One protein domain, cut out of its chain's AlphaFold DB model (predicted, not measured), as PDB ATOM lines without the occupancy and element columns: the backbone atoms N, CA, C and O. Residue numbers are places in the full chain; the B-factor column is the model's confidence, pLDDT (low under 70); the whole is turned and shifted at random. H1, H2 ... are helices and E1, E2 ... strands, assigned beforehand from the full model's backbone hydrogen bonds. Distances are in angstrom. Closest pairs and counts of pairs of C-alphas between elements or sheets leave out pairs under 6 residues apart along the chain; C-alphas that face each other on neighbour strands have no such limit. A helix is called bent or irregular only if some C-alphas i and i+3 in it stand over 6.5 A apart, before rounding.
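Overview. This is residues 4 to 100 of the 101 residues of an uncharacterized protein of Tenuifilum thalassicum (UniProt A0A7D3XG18). A small three-stranded antiparallel sheet has H3 packed over one face and the kinked helix H5 packed along E3, while the long helix H1 runs away from the sheet and H2 folds back beside its far end as a helical hairpin. The printed part has 97 residues, with five named helices and three named strands in the order E1 H1 H2 H3 H4 E2 E3 H5. The sheet runs E1 - E3 - E2, and the class is mixed, helices and strands. The whole is only just compact, close to loose, with a radius of gyration of the C-alphas of 14.6 A, and elongated, spanning 47 by 26 by 21 A.

Along the chain. In the sheet, E1 is residues 4 to 7, beginning at C-alpha 4 (18.728, 94.421, 56.608); E3 is residues 74 to 79, 16.5 A long, and E2 residues 65 to 70, 14.1 A. H3 is residues 48 to 58, 15.3 A, and H4 residues 60 to 64. H1, residues 8 to 24, measures 24.3 A and ends at C-alpha 24 (-9.083, 78.682, 51.496); H2, residues 28 to 37, measures 15.2 A. H5, residues 81 to 97, measures 20.4 A and ends at C-alpha 97 (13.535, 85.839, 50.088). H5 is irregular, with C-alphas 85 and 88 8.3 A apart and a kink of 90 degrees near residue 88; H4 is irregular, but only just, with C-alphas 61 and 64 6.8 A apart.

Arrangement. E1 and E3 are antiparallel at 152 degrees, with N 4 and O 77 2.8 A apart, within hydrogen-bond range. E2 and E3 form an antiparallel hairpin at 147 degrees, with N 68 and O 76 2.9 A apart. H3 on one face of this sheet makes two layers, a helix layer and a strand layer; its height over the sheet is 9.6 A. H5 is on the sheet at a height of 6.5 A and runs along the strands, at 12 degrees to E3 on the local plane. H4 touches H5, the closest C-alphas being those of Glu 61 and Val 94, 5.6 A apart. H1 touches H3 with residues 8 to 15 alone, closest at the C-alphas of Val 11 and Leu 55, 6.8 A apart, the same way at a steep tilt of 47 degrees. H1 and H2, a helical hairpin, only just touch, with 3 pairs of C-alphas within 8 A, the closest those of Ile 23 and Leu 31, 6.4 A apart; they run opposite ways at a shallow tilt of 23 degrees. H2 and H5 are apart. Each O i to N i+4 pair is within hydrogen-bond range in H1 and H3, against 4 of 6 in H2, 9 of 13 in H5 and 0 of 1 in H4, where 1 of 2 O i to N i+3 pairs is.

Size, cuts and confidence. The two C-alphas farthest apart, those of Glu 28 and Asp 85, are 46.8 A apart. The printed part has no cut and no long link; the link from H2 to H3, 10 residues, is short. The mean pLDDT of the printed part is 88.0, and residues 37 to 42 are under 70.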
ATOM      1  N   ILE A   4      19.830  94.467  57.566       92.62
ATOM      2  CA  ILE A   4      18.728  94.421  56.608       92.62
ATOM      3  C   ILE A   4      17.514  95.040  57.287       92.62
ATOM      4  O   ILE A   4      17.169  94.663  58.401       92.62
ATOM      5  N   LEU A   5      16.869  95.978  56.603       94.44
ATOM      6  CA  LEU A   5      15.610  96.557  57.055       94.44
ATOM      7  C   LEU A   5      14.459  95.884  56.320       94.44
ATOM      8  O   LEU A   5      14.495  95.753  55.093       94.44
ATOM      9  N   VAL A   6      13.444  95.474  57.072       94.25
ATOM     10  CA  VAL A   6      12.234  94.847  56.542       94.25
ATOM     11  C   VAL A   6      11.022  95.617  57.029       94.25
ATOM     12  O   VAL A   6      10.834  95.787  58.228       94.25
ATOM     13  N   SER A   7      10.181  96.062  56.098       95.81
ATOM     14  CA  SER A   7       8.971  96.808  56.436       95.81
ATOM     15  C   SER A   7       7.956  95.922  57.162       95.81
ATOM     16  O   SER A   7       7.539  94.889  56.630       95.81
ATOM     17  N   LYS A   8       7.500  96.361  58.340       94.94
ATOM     18  CA  LYS A   8       6.493  95.663  59.151       94.94
ATOM     19  C   LYS A   8       5.185  95.478  58.387       94.94
ATOM     20  O   LYS A   8       4.602  94.400  58.431       94.94
ATOM     21  N   SER A   9       4.742  96.492  57.641       93.75
ATOM     22  CA  SER A   9       3.497  96.417  56.865       93.75
ATOM     23  C   SER A   9       3.569  95.373  55.749       93.75
ATOM     24  O   SER A   9       2.622  94.609  55.569       93.75
ATOM     25  N   LYS A  10       4.707  95.261  55.051       93.94
ATOM     26  CA  LYS A  10       4.917  94.204  54.048       93.94
ATOM     27  C   LYS A  10       4.878  92.814  54.669       93.94
ATOM     28  O   LYS A  10       4.192  91.939  54.153       93.94
ATOM     29  N   VAL A  11       5.544  92.631  55.809       93.75
ATOM     30  CA  VAL A  11       5.539  91.354  56.538       93.75
ATOM     31  C   VAL A  11       4.119  90.972  56.953       93.75
ATOM     32  O   VAL A  11       3.674  89.864  56.664       93.75
ATOM     33  N   LYS A  12       3.373  91.902  57.561       92.44
ATOM     34  CA  LYS A  12       1.977  91.684  57.964       92.44
ATOM     35  C   LYS A  12       1.087  91.310  56.775       92.44
ATOM     36  O   LYS A  12       0.305  90.364  56.881       92.44
ATOM     37  N   ASN A  13       1.228  92.001  55.642       91.75
ATOM     38  CA  ASN A  13       0.469  91.707  54.425       91.75
ATOM     39  C   ASN A  13       0.797  90.313  53.884       91.75
ATOM     40  O   ASN A  13      -0.110  89.512  53.669       91.75
ATOM     41  N   PHE A  14       2.082  89.993  53.741       92.69
ATOM     42  CA  PHE A  14       2.540  88.688  53.273       92.69
ATOM     43  C   PHE A  14       2.022  87.538  54.149       92.69
ATOM     44  O   PHE A  14       1.464  86.561  53.643       92.69
ATOM     45  N   LEU A  15       2.157  87.665  55.472       91.06
ATOM     46  CA  LEU A  15       1.678  86.658  56.418       91.06
ATOM     47  C   LEU A  15       0.149  86.516  56.366       91.06
ATOM     48  O   LEU A  15      -0.365  85.395  56.381       91.06
ATOM     49  N   SER A  16      -0.577  87.629  56.217       89.38
ATOM     50  CA  SER A  16      -2.038  87.631  56.049       89.38
ATOM     51  C   SER A  16      -2.471  86.914  54.773       89.38
ATOM     52  O   SER A  16      -3.359  86.063  54.815       89.38
ATOM     53  N   GLU A  17      -1.825  87.201  53.641       89.25
ATOM     54  CA  GLU A  17      -2.109  86.529  52.372       89.25
ATOM     55  C   GLU A  17      -1.828  85.027  52.445       89.25
ATOM     56  O   GLU A  17      -2.610  84.211  51.945       89.25
ATOM     57  N   ARG A  18      -0.721  84.640  53.086       88.12
ATOM     58  CA  ARG A  18      -0.356  83.236  53.275       88.12
ATOM     59  C   ARG A  18      -1.363  82.505  54.163       88.12
ATOM     60  O   ARG A  18      -1.755  81.382  53.835       88.12
ATOM     61  N   LEU A  19      -1.815  83.136  55.246       86.81
ATOM     62  CA  LEU A  19      -2.857  82.588  56.113       86.81
ATOM     63  C   LEU A  19      -4.181  82.441  55.357       86.81
ATOM     64  O   LEU A  19      -4.783  81.371  55.390       86.81
ATOM     65  N   ALA A  20      -4.592  83.466  54.607       85.69
ATOM     66  CA  ALA A  20      -5.808  83.424  53.799       85.69
ATOM     67  C   ALA A  20      -5.773  82.277  52.777       85.69
ATOM     68  O   ALA A  20      -6.719  81.495  52.697       85.69
ATOM     69  N   LYS A  21      -4.657  82.106  52.052       86.94
ATOM     70  CA  LYS A  21      -4.457  80.967  51.137       86.94
ATOM     71  C   LYS A  21      -4.528  79.624  51.861       86.94
ATOM     72  O   LYS A  21      -5.110  78.682  51.334       86.94
ATOM     73  N   SER A  22      -3.954  79.535  53.059       84.25
ATOM     74  CA  SER A  22      -3.988  78.308  53.863       84.25
ATOM     75  C   SER A  22      -5.410  77.963  54.305       84.25
ATOM     76  O   SER A  22      -5.793  76.804  54.230       84.25
ATOM     77  N   ILE A  23      -6.213  78.960  54.693       84.56
ATOM     78  CA  ILE A  23      -7.622  78.778  55.072       84.56
ATOM     79  C   ILE A  23      -8.465  78.342  53.868       84.56
ATOM     80  O   ILE A  23      -9.240  77.400  53.984       84.56
ATOM     81  N   VAL A  24      -8.309  78.998  52.712       85.06
ATOM     82  CA  VAL A  24      -9.083  78.682  51.496       85.06
ATOM     83  C   VAL A  24      -8.818  77.258  51.001       85.06
ATOM     84  O   VAL A  24      -9.726  76.612  50.488       85.06
ATOM     85  N   ASN A  25      -7.588  76.769  51.160       83.69
ATOM     86  CA  ASN A  25      -7.190  75.434  50.715       83.69
ATOM     87  C   ASN A  25      -7.346  74.350  51.797       83.69
ATOM     88  O   ASN A  25      -7.023  73.194  51.531       83.69
ATOM     89  N   ALA A  26      -7.778  74.700  53.013       82.75
ATOM     90  CA  ALA A  26      -7.889  73.748  54.112       82.75
ATOM     91  C   ALA A  26      -9.164  72.904  54.008       82.75
ATOM     92  O   ALA A  26     -10.252  73.411  53.744       82.75
ATOM     93  N   GLU A  27      -9.033  71.614  54.311       82.69
ATOM     94  CA  GLU A  27     -10.181  70.761  54.615       82.69
ATOM     95  C   GLU A  27     -10.810  71.171  55.959       82.69
ATOM     96  O   GLU A  27     -10.129  71.708  56.837       82.69
ATOM     97  N   GLU A  28     -12.106  70.901  56.143       76.31
ATOM     98  CA  GLU A  28     -12.891  71.361  57.302       76.31
ATOM     99  C   GLU A  28     -12.259  70.972  58.654       76.31
ATOM    100  O   GLU A  28     -12.168  71.795  59.566       76.31
ATOM    101  N   GLU A  29     -11.722  69.754  58.767       74.81
ATOM    102  CA  GLU A  29     -11.043  69.280  59.983       74.81
ATOM    103  C   GLU A  29      -9.689  69.975  60.225       74.81
ATOM    104  O   GLU A  29      -9.274  70.183  61.367       74.81
ATOM    105  N   SER A  30      -9.012  70.396  59.153       73.25
ATOM    106  CA  SER A  30      -7.719  71.094  59.213       73.25
ATOM    107  C   SER A  30      -7.870  72.580  59.548       73.25
ATOM    108  O   SER A  30      -6.953  73.198  60.093       73.25
ATOM    109  N   LEU A  31      -9.044  73.151  59.281       75.75
ATOM    110  CA  LEU A  31      -9.373  74.553  59.538       75.75
ATOM    111  C   LEU A  31      -9.291  74.906  61.028       75.75
ATOM    112  O   LEU A  31      -8.801  75.978  61.379       75.75
ATOM    113  N   ILE A  32      -9.688  73.988  61.916       74.12
ATOM    114  CA  ILE A  32      -9.586  74.180  63.373       74.12
ATOM    115  C   ILE A  32      -8.125  74.368  63.789       74.12
ATOM    116  O   ILE A  32      -7.824  75.237  64.607       74.12
ATOM    117  N   THR A  33      -7.219  73.578  63.214       71.44
ATOM    118  CA  THR A  33      -5.778  73.665  63.473       71.44
ATOM    119  C   THR A  33      -5.211  74.974  62.934       71.44
ATOM    120  O   THR A  33      -4.534  75.695  63.665       71.44
ATOM    121  N   VAL A  34      -5.537  75.331  61.687       72.12
ATOM    122  CA  VAL A  34      -5.083  76.587  61.068       72.12
ATOM    123  C   VAL A  34      -5.532  77.793  61.887       72.12
ATOM    124  O   VAL A  34      -4.722  78.670  62.168       72.12
ATOM    125  N   LEU A  35      -6.787  77.826  62.329       71.38
ATOM    126  CA  LEU A  35      -7.282  78.916  63.161       71.38
ATOM    127  C   LEU A  35      -6.596  78.908  64.532       71.38
ATOM    128  O   LEU A  35      -6.089  79.934  64.959       71.38
ATOM    129  N   ARG A  36      -6.494  77.761  65.209       70.56
ATOM    130  CA  ARG A  36      -5.957  77.686  66.578       70.56
ATOM    131  C   ARG A  36      -4.502  78.144  66.715       70.56
ATOM    132  O   ARG A  36      -4.154  78.679  67.762       70.56
ATOM    133  N   TYR A  37      -3.669  77.896  65.706       68.81
ATOM    134  CA  TYR A  37      -2.225  78.151  65.776       68.81
ATOM    135  C   TYR A  37      -1.764  79.402  65.025       68.81
ATOM    136  O   TYR A  37      -0.574  79.700  65.035       68.81
ATOM    137  N   ASN A  38      -2.675  80.141  64.391       69.19
ATOM    138  CA  ASN A  38      -2.360  81.432  63.784       69.19
ATOM    139  C   ASN A  38      -3.018  82.563  64.575       69.19
ATOM    140  O   ASN A  38      -4.011  82.356  65.272       69.19
ATOM    141  N   ALA A  39      -2.482  83.777  64.458       63.44
ATOM    142  CA  ALA A  39      -3.059  84.960  65.085       63.44
ATOM    143  C   ALA A  39      -4.447  85.273  64.484       63.44
ATOM    144  O   ALA A  39      -4.565  86.047  63.538       63.44
ATOM    145  N   ILE A  40      -5.518  84.687  65.041       59.03
ATOM    146  CA  ILE A  40      -6.914  84.901  64.599       59.03
ATOM    147  C   ILE A  40      -7.323  86.387  64.713       59.03
ATOM    148  O   ILE A  40      -8.236  86.835  64.026       59.03
ATOM    149  N   GLY A  41      -6.619  87.182  65.527       61.50
ATOM    150  CA  GLY A  41      -6.805  88.636  65.640       61.50
ATOM    151  C   GLY A  41      -6.099  89.474  64.564       61.50
ATOM    152  O   GLY A  41      -6.270  90.688  64.552       61.50
ATOM    153  N   GLY A  42      -5.328  88.852  63.668       68.06
ATOM    154  CA  GLY A  42      -4.509  89.532  62.665       68.06
ATOM    155  C   GLY A  42      -3.102  89.877  63.159       68.06
ATOM    156  O   GLY A  42      -2.847  90.011  64.355       68.06
ATOM    157  N   PHE A  43      -2.176  90.040  62.213       81.25
ATOM    158  CA  PHE A  43      -0.760  90.319  62.484       81.25
ATOM    159  C   PHE A  43      -0.498  91.754  62.988       81.25
ATOM    160  O   PHE A  43       0.641  92.115  63.266       81.25
ATOM    161  N   GLU A  44      -1.538  92.584  63.114       75.56
ATOM    162  CA  GLU A  44      -1.433  93.976  63.572       75.56
ATOM    163  C   GLU A  44      -1.090  94.116  65.057       75.56
ATOM    164  O   GLU A  44      -0.485  95.111  65.446       75.56
ATOM    165  N   PHE A  45      -1.451  93.120  65.868       80.44
ATOM    166  CA  PHE A  45      -1.277  93.144  67.323       80.44
ATOM    167  C   PHE A  45      -0.015  92.427  67.806       80.44
ATOM    168  O   PHE A  45       0.215  92.373  69.012       80.44
ATOM    169  N   LEU A  46       0.766  91.856  66.885       85.69
ATOM    170  CA  LEU A  46       1.999  91.162  67.233       85.69
ATOM    171  C   LEU A  46       3.063  92.150  67.700       85.69
ATOM    172  O   LEU A  46       3.200  93.239  67.131       85.69
ATOM    173  N   SER A  47       3.845  91.738  68.697       91.38
ATOM    174  CA  SER A  47       5.108  92.405  69.000       91.38
ATOM    175  C   SER A  47       6.084  92.265  67.827       91.38
ATOM    176  O   SER A  47       5.914  91.427  66.940       91.38
ATOM    177  N   ASP A  48       7.141  93.074  67.823       94.38
ATOM    178  CA  ASP A  48       8.167  93.002  66.778       94.38
ATOM    179  C   ASP A  48       8.909  91.660  66.777       94.38
ATOM    180  O   ASP A  48       9.283  91.155  65.719       94.38
ATOM    181  N   GLU A  49       9.067  91.063  67.958       94.00
ATOM    182  CA  GLU A  49       9.663  89.740  68.147       94.00
ATOM    183  C   GLU A  49       8.734  88.652  67.604       94.00
ATOM    184  O   GLU A  49       9.160  87.829  66.799       94.00
ATOM    185  N   GLU A  50       7.445  88.702  67.948       92.31
ATOM    186  CA  GLU A  50       6.455  87.758  67.425       92.31
ATOM    187  C   GLU A  50       6.340  87.872  65.900       92.31
ATOM    188  O   GLU A  50       6.324  86.865  65.194       92.31
ATOM    189  N   LEU A  51       6.294  89.095  65.363       92.81
ATOM    190  CA  LEU A  51       6.220  89.333  63.922       92.81
ATOM    191  C   LEU A  51       7.443  88.760  63.196       92.81
ATOM    192  O   LEU A  51       7.299  88.182  62.114       92.81
ATOM    193  N   PHE A  52       8.630  88.892  63.792       94.75
ATOM    194  CA  PHE A  52       9.846  88.270  63.282       94.75
ATOM    195  C   PHE A  52       9.783  86.741  63.353       94.75
ATOM    196  O   PHE A  52      10.102  86.092  62.360       94.75
ATOM    197  N   ASP A  53       9.320  86.159  64.458       92.62
ATOM    198  CA  ASP A  53       9.210  84.705  64.612       92.62
ATOM    199  C   ASP A  53       8.266  84.090  63.568       92.62
ATOM    200  O   ASP A  53       8.600  83.082  62.936       92.62
ATOM    201  N   TYR A  54       7.119  84.727  63.309       91.81
ATOM    202  CA  TYR A  54       6.204  84.302  62.245       91.81
ATOM    203  C   TYR A  54       6.822  84.454  60.850       91.81
ATOM    204  O   TYR A  54       6.628  83.582  59.999       91.81
ATOM    205  N   LEU A  55       7.561  85.540  60.598       92.88
ATOM    206  CA  LEU A  55       8.269  85.734  59.332       92.88
ATOM    207  C   LEU A  55       9.347  84.664  59.126       92.88
ATOM    208  O   LEU A  55       9.418  84.084  58.044       92.88
ATOM    209  N   ASN A  56      10.137  84.370  60.160       93.50
ATOM    210  CA  ASN A  56      11.177  83.351  60.118       93.50
ATOM    211  C   ASN A  56      10.585  81.956  59.868       93.50
ATOM    212  O   ASN A  56      11.027  81.232  58.984       93.50
ATOM    213  N   ALA A  57       9.491  81.614  60.555       90.56
ATOM    214  CA  ALA A  57       8.775  80.362  60.317       90.56
ATOM    215  C   ALA A  57       8.210  80.247  58.884       90.56
ATOM    216  O   ALA A  57       8.000  79.141  58.378       90.56
ATOM    217  N   ALA A  58       7.937  81.375  58.220       90.38
ATOM    218  CA  ALA A  58       7.422  81.399  56.855       90.38
ATOM    219  C   ALA A  58       8.516  81.324  55.775       90.38
ATOM    220  O   ALA A  58       8.215  80.845  54.674       90.38
ATOM    221  N   LEU A  59       9.733  81.785  56.079       92.50
ATOM    222  CA  LEU A  59      10.868  81.921  55.163       92.50
ATOM    223  C   LEU A  59      12.148  81.355  55.819       92.50
ATOM    224  O   LEU A  59      12.827  82.080  56.548       92.50
ATOM    225  N   PRO A  60      12.506  80.086  55.547       88.81
ATOM    226  CA  PRO A  60      13.647  79.409  56.176       88.81
ATOM    227  C   PRO A  60      14.999  80.114  55.990       88.81
ATOM    228  O   PRO A  60      15.912  79.938  56.789       88.81
ATOM    229  N   GLU A  61      15.152  80.933  54.948       89.69
ATOM    230  CA  GLU A  61      16.364  81.720  54.705       89.69
ATOM    231  C   GLU A  61      16.674  82.698  55.851       89.69
ATOM    232  O   GLU A  61      17.829  83.096  56.023       89.69
ATOM    233  N   LEU A  62      15.670  83.074  56.654       92.69
ATOM    234  CA  LEU A  62      15.854  83.925  57.825       92.69
ATOM    235  C   LEU A  62      16.433  83.190  59.049       92.69
ATOM    236  O   LEU A  62      16.835  83.859  60.002       92.69
ATOM    237  N   ASP A  63      16.596  81.862  59.022       93.25
ATOM    238  CA  ASP A  63      17.113  81.105  60.174       93.25
ATOM    239  C   ASP A  63      18.535  81.527  60.583       93.25
ATOM    240  O   ASP A  63      18.953  81.348  61.733       93.25
ATOM    241  N   PHE A  64      19.283  82.134  59.660       93.25
ATOM    242  CA  PHE A  64      20.648  82.616  59.877       93.25
ATOM    243  C   PHE A  64      20.727  84.076  60.337       93.25
ATOM    244  O   PHE A  64      21.826  84.568  60.610       93.25
ATOM    245  N   VAL A  65      19.593  84.776  60.444       94.12
ATOM    246  CA  VAL A  65      19.534  86.162  60.923       94.12
ATOM    247  C   VAL A  65      18.822  86.268  62.267       94.12
ATOM    248  O   VAL A  65      18.092  85.378  62.693       94.12
ATOM    249  N   GLU A  66      19.079  87.360  62.971       95.31
ATOM    250  CA  GLU A  66      18.455  87.715  64.238       95.31
ATOM    251  C   GLU A  66      17.907  89.143  64.188       95.31
ATOM    252  O   GLU A  66      18.443  90.011  63.486       95.31
ATOM    253  N   LEU A  67      16.830  89.384  64.937       96.31
ATOM    254  CA  LEU A  67      16.289  90.718  65.162       96.31
ATOM    255  C   LEU A  67      17.230  91.483  66.101       96.31
ATOM    256  O   LEU A  67      17.446  91.079  67.241       96.31
ATOM    257  N   VAL A  68      17.784  92.598  65.627       95.31
ATOM    258  CA  VAL A  68      18.694  93.459  66.412       95.31
ATOM    259  C   VAL A  68      18.046  94.767  66.858       95.31
ATOM    260  O   VAL A  68      18.645  95.535  67.607       95.31
ATOM    261  N   GLY A  69      16.829  95.034  66.394       94.94
ATOM    262  CA  GLY A  69      16.032  96.185  66.786       94.94
ATOM    263  C   GLY A  69      14.867  96.404  65.834       94.94
ATOM    264  O   GLY A  69      14.758  95.745  64.800       94.94
ATOM    265  N   ALA A  70      14.013  97.357  66.172       96.06
ATOM    266  CA  ALA A  70      12.895  97.764  65.344       96.06
ATOM    267  C   ALA A  70      12.589  99.248  65.576       96.06
ATOM    268  O   ALA A  70      12.856  99.784  66.654       96.06
ATOM    269  N   ASP A  71      12.058  99.897  64.547       94.62
ATOM    270  CA  ASP A  71      11.443 101.222  64.625       94.62
ATOM    271  C   ASP A  71       9.942 101.110  64.326       94.62
ATOM    272  O   ASP A  71       9.426 100.004  64.185       94.62
ATOM    273  N   ASP A  72       9.214 102.222  64.252       92.25
ATOM    274  CA  ASP A  72       7.761 102.196  64.034       92.25
ATOM    275  C   ASP A  72       7.358 101.454  62.742       92.25
ATOM    276  O   ASP A  72       6.318 100.793  62.706       92.25
ATOM    277  N   ASP A  73       8.207 101.480  61.711       95.06
ATOM    278  CA  ASP A  73       7.889 100.997  60.367       95.06
ATOM    279  C   ASP A  73       8.648  99.722  59.967       95.06
ATOM    280  O   ASP A  73       8.206  98.995  59.069       95.06
ATOM    281  N   ASN A  74       9.790  99.429  60.597       96.56
ATOM    282  CA  ASN A  74      10.742  98.420  60.139       96.56
ATOM    283  C   ASN A  74      11.284  97.530  61.260       96.56
ATOM    284  O   ASN A  74      11.512  97.956  62.391       96.56
ATOM    285  N   LEU A  75      11.577  96.286  60.888       96.06
ATOM    286  CA  LEU A  75      12.421  95.356  61.629       96.06
ATOM    287  C   LEU A  75      13.857  95.473  61.107       96.06
ATOM    288  O   LEU A  75      14.084  95.438  59.895       96.06
ATOM    289  N   SER A  76      14.827  95.592  62.010       96.44
ATOM    290  CA  SER A  76      16.254  95.574  61.689       96.44
ATOM    291  C   SER A  76      16.832  94.202  61.999       96.44
ATOM    292  O   SER A  76      16.900  93.786  63.154       96.44
ATOM    293  N   LEU A  77      17.303  93.528  60.959       95.31
ATOM    294  CA  LEU A  77      17.832  92.172  61.005       95.31
ATOM    295  C   LEU A  77      19.336  92.168  60.748       95.31
ATOM    296  O   LEU A  77      19.851  92.996  59.992       95.31
ATOM    297  N   GLN A  78      20.036  91.208  61.337       95.44
ATOM    298  CA  GLN A  78      21.473  91.027  61.166       95.44
ATOM    299  C   GLN A  78      21.821  89.543  61.095       95.44
ATOM    300  O   GLN A  78      21.162  88.727  61.726       95.44
ATOM    301  N   VAL A  79      22.864  89.180  60.346       95.06
ATOM    302  CA  VAL A  79      23.372  87.800  60.346       95.06
ATOM    303  C   VAL A  79      23.895  87.451  61.738       95.06
ATOM    304  O   VAL A  79      24.701  88.194  62.304       95.06
ATOM    305  N   LYS A  80      23.449  86.313  62.278       94.56
ATOM    306  CA  LYS A  80      23.884  85.814  63.586       94.56
ATOM    307  C   LYS A  80      25.403  85.702  63.616       94.56
ATOM    308  O   LYS A  80      26.025  85.219  62.670       94.56
ATOM    309  N   LYS A  81      26.007  86.036  64.758       91.62
ATOM    310  CA  LYS A  81      27.474  85.996  64.942       91.62
ATOM    311  C   LYS A  81      28.120  84.645  64.625       91.62
ATOM    312  O   LYS A  81      29.301  84.606  64.312       91.62
ATOM    313  N   ALA A  82      27.367  83.549  64.716       92.12
ATOM    314  CA  ALA A  82      27.845  82.209  64.381       92.12
ATOM    315  C   ALA A  82      28.109  81.999  62.873       92.12
ATOM    316  O   ALA A  82      28.777  81.036  62.514       92.12
ATOM    317  N   HIS A  83      27.598  82.882  62.007       91.00
ATOM    318  CA  HIS A  83      27.631  82.741  60.548       91.00
ATOM    319  C   HIS A  83      28.290  83.935  59.840       91.00
ATOM    320  O   HIS A  83      28.037  84.184  58.665       91.00
ATOM    321  N   THR A  84      29.138  84.696  60.537       88.88
ATOM    322  CA  THR A  84      29.814  85.869  59.954       88.88
ATOM    323  C   THR A  84      30.733  85.540  58.782       88.88
ATOM    324  O   THR A  84      30.917  86.391  57.918       88.88
ATOM    325  N   ASP A  85      31.285  84.326  58.725       90.38
ATOM    326  CA  ASP A  85      32.176  83.914  57.631       90.38
ATOM    327  C   ASP A  85      31.435  83.829  56.280       90.38
ATOM    328  O   ASP A  85      32.036  84.061  55.233       90.38
ATOM    329  N   ASP A  86      30.116  83.600  56.315       91.69
ATOM    330  CA  ASP A  86      29.227  83.510  55.151       91.69
ATOM    331  C   ASP A  86      28.266  84.710  55.039       91.69
ATOM    332  O   ASP A  86      27.271  84.651  54.308       91.69
ATOM    333  N   GLU A  87      28.551  85.817  55.743       91.56
ATOM    334  CA  GLU A  87      27.641  86.965  55.888       91.56
ATOM    335  C   GLU A  87      27.110  87.455  54.532       91.56
ATOM    336  O   GLU A  87      25.903  87.598  54.355       91.56
ATOM    337  N   ASP A  88      27.979  87.668  53.542       92.56
ATOM    338  CA  ASP A  88      27.561  88.215  52.247       92.56
ATOM    339  C   ASP A  88      26.644  87.268  51.453       92.56
ATOM    340  O   ASP A  88      25.713  87.740  50.797       92.56
ATOM    341  N   ASN A  89      26.856  85.951  51.541       93.62
ATOM    342  CA  ASN A  89      26.008  84.961  50.869       93.62
ATOM    343  C   ASN A  89      24.625  84.901  51.525       93.62
ATOM    344  O   ASN A  89      23.609  85.010  50.839       93.62
ATOM    345  N   ILE A  90      24.589  84.844  52.860       92.69
ATOM    346  CA  ILE A  90      23.343  84.844  53.635       92.69
ATOM    347  C   ILE A  90      22.542  86.117  53.348       92.69
ATOM    348  O   ILE A  90      21.341  86.061  53.105       92.69
ATOM    349  N   LEU A  91      23.200  87.280  53.308       93.00
ATOM    350  CA  LEU A  91      22.532  88.541  52.995       93.00
ATOM    351  C   LEU A  91      21.929  88.551  51.583       93.00
ATOM    352  O   LEU A  91      20.880  89.166  51.385       93.00
ATOM    353  N   ILE A  92      22.570  87.917  50.597       93.19
ATOM    354  CA  ILE A  92      22.018  87.786  49.241       93.19
ATOM    355  C   ILE A  92      20.749  86.932  49.268       93.19
ATOM    356  O   ILE A  92      19.737  87.347  48.699       93.19
ATOM    357  N   ASP A  93      20.788  85.786  49.940       92.69
ATOM    358  CA  ASP A  93      19.660  84.856  49.993       92.69
ATOM    359  C   ASP A  93      18.480  85.442  50.774       92.69
ATOM    360  O   ASP A  93      17.361  85.474  50.260       92.69
ATOM    361  N   VAL A  94      18.735  86.055  51.932       92.75
ATOM    362  CA  VAL A  94      17.709  86.762  52.713       92.75
ATOM    363  C   VAL A  94      17.098  87.902  51.900       92.75
ATOM    364  O   VAL A  94      15.881  88.052  51.865       92.75
ATOM    365  N   ARG A  95      17.900  88.696  51.177       92.75
ATOM    366  CA  ARG A  95      17.357  89.763  50.316       92.75
ATOM    367  C   ARG A  95      16.479  89.222  49.195       92.75
ATOM    368  O   ARG A  95      15.497  89.874  48.858       92.75
ATOM    369  N   ARG A  96      16.817  88.070  48.613       92.19
ATOM    370  CA  ARG A  96      15.987  87.410  47.595       92.19
ATOM    371  C   ARG A  96      14.684  86.885  48.191       92.19
ATOM    372  O   ARG A  96      13.634  87.105  47.600       92.19
ATOM    373  N   ALA A  97      14.732  86.273  49.371       91.00
ATOM    374  CA  ALA A  97      13.535  85.839  50.088       91.00
ATOM    375  C   ALA A  97      12.626  87.031  50.440       91.00
ATOM    376  O   ALA A  97      11.418  86.990  50.245       91.00
ATOM    377  N   LEU A  98      13.201  88.159  50.853       91.31
ATOM    378  CA  LEU A  98      12.443  89.377  51.147       91.31
ATOM    379  C   LEU A  98      11.934  90.119  49.896       91.31
ATOM    380  O   LEU A  98      11.174  91.074  50.024       91.31
ATOM    381  N   GLN A  99      12.344  89.735  48.684       89.19
ATOM    382  CA  GLN A  99      11.770  90.289  47.451       89.19
ATOM    383  C   GLN A  99      10.427  89.653  47.087       89.19
ATOM    384  O   GLN A  99       9.706  90.220  46.267       89.19
ATOM    385  N   VAL A 100      10.100  88.490  47.657       82.75
ATOM    386  CA  VAL A 100       8.823  87.808  47.401       82.75
ATOM    387  C   VAL A 100       7.716  88.206  48.383       82.75
ATOM    388  O   VAL A 100       6.613  87.668  48.283       82.75
TER     389      VAL A 100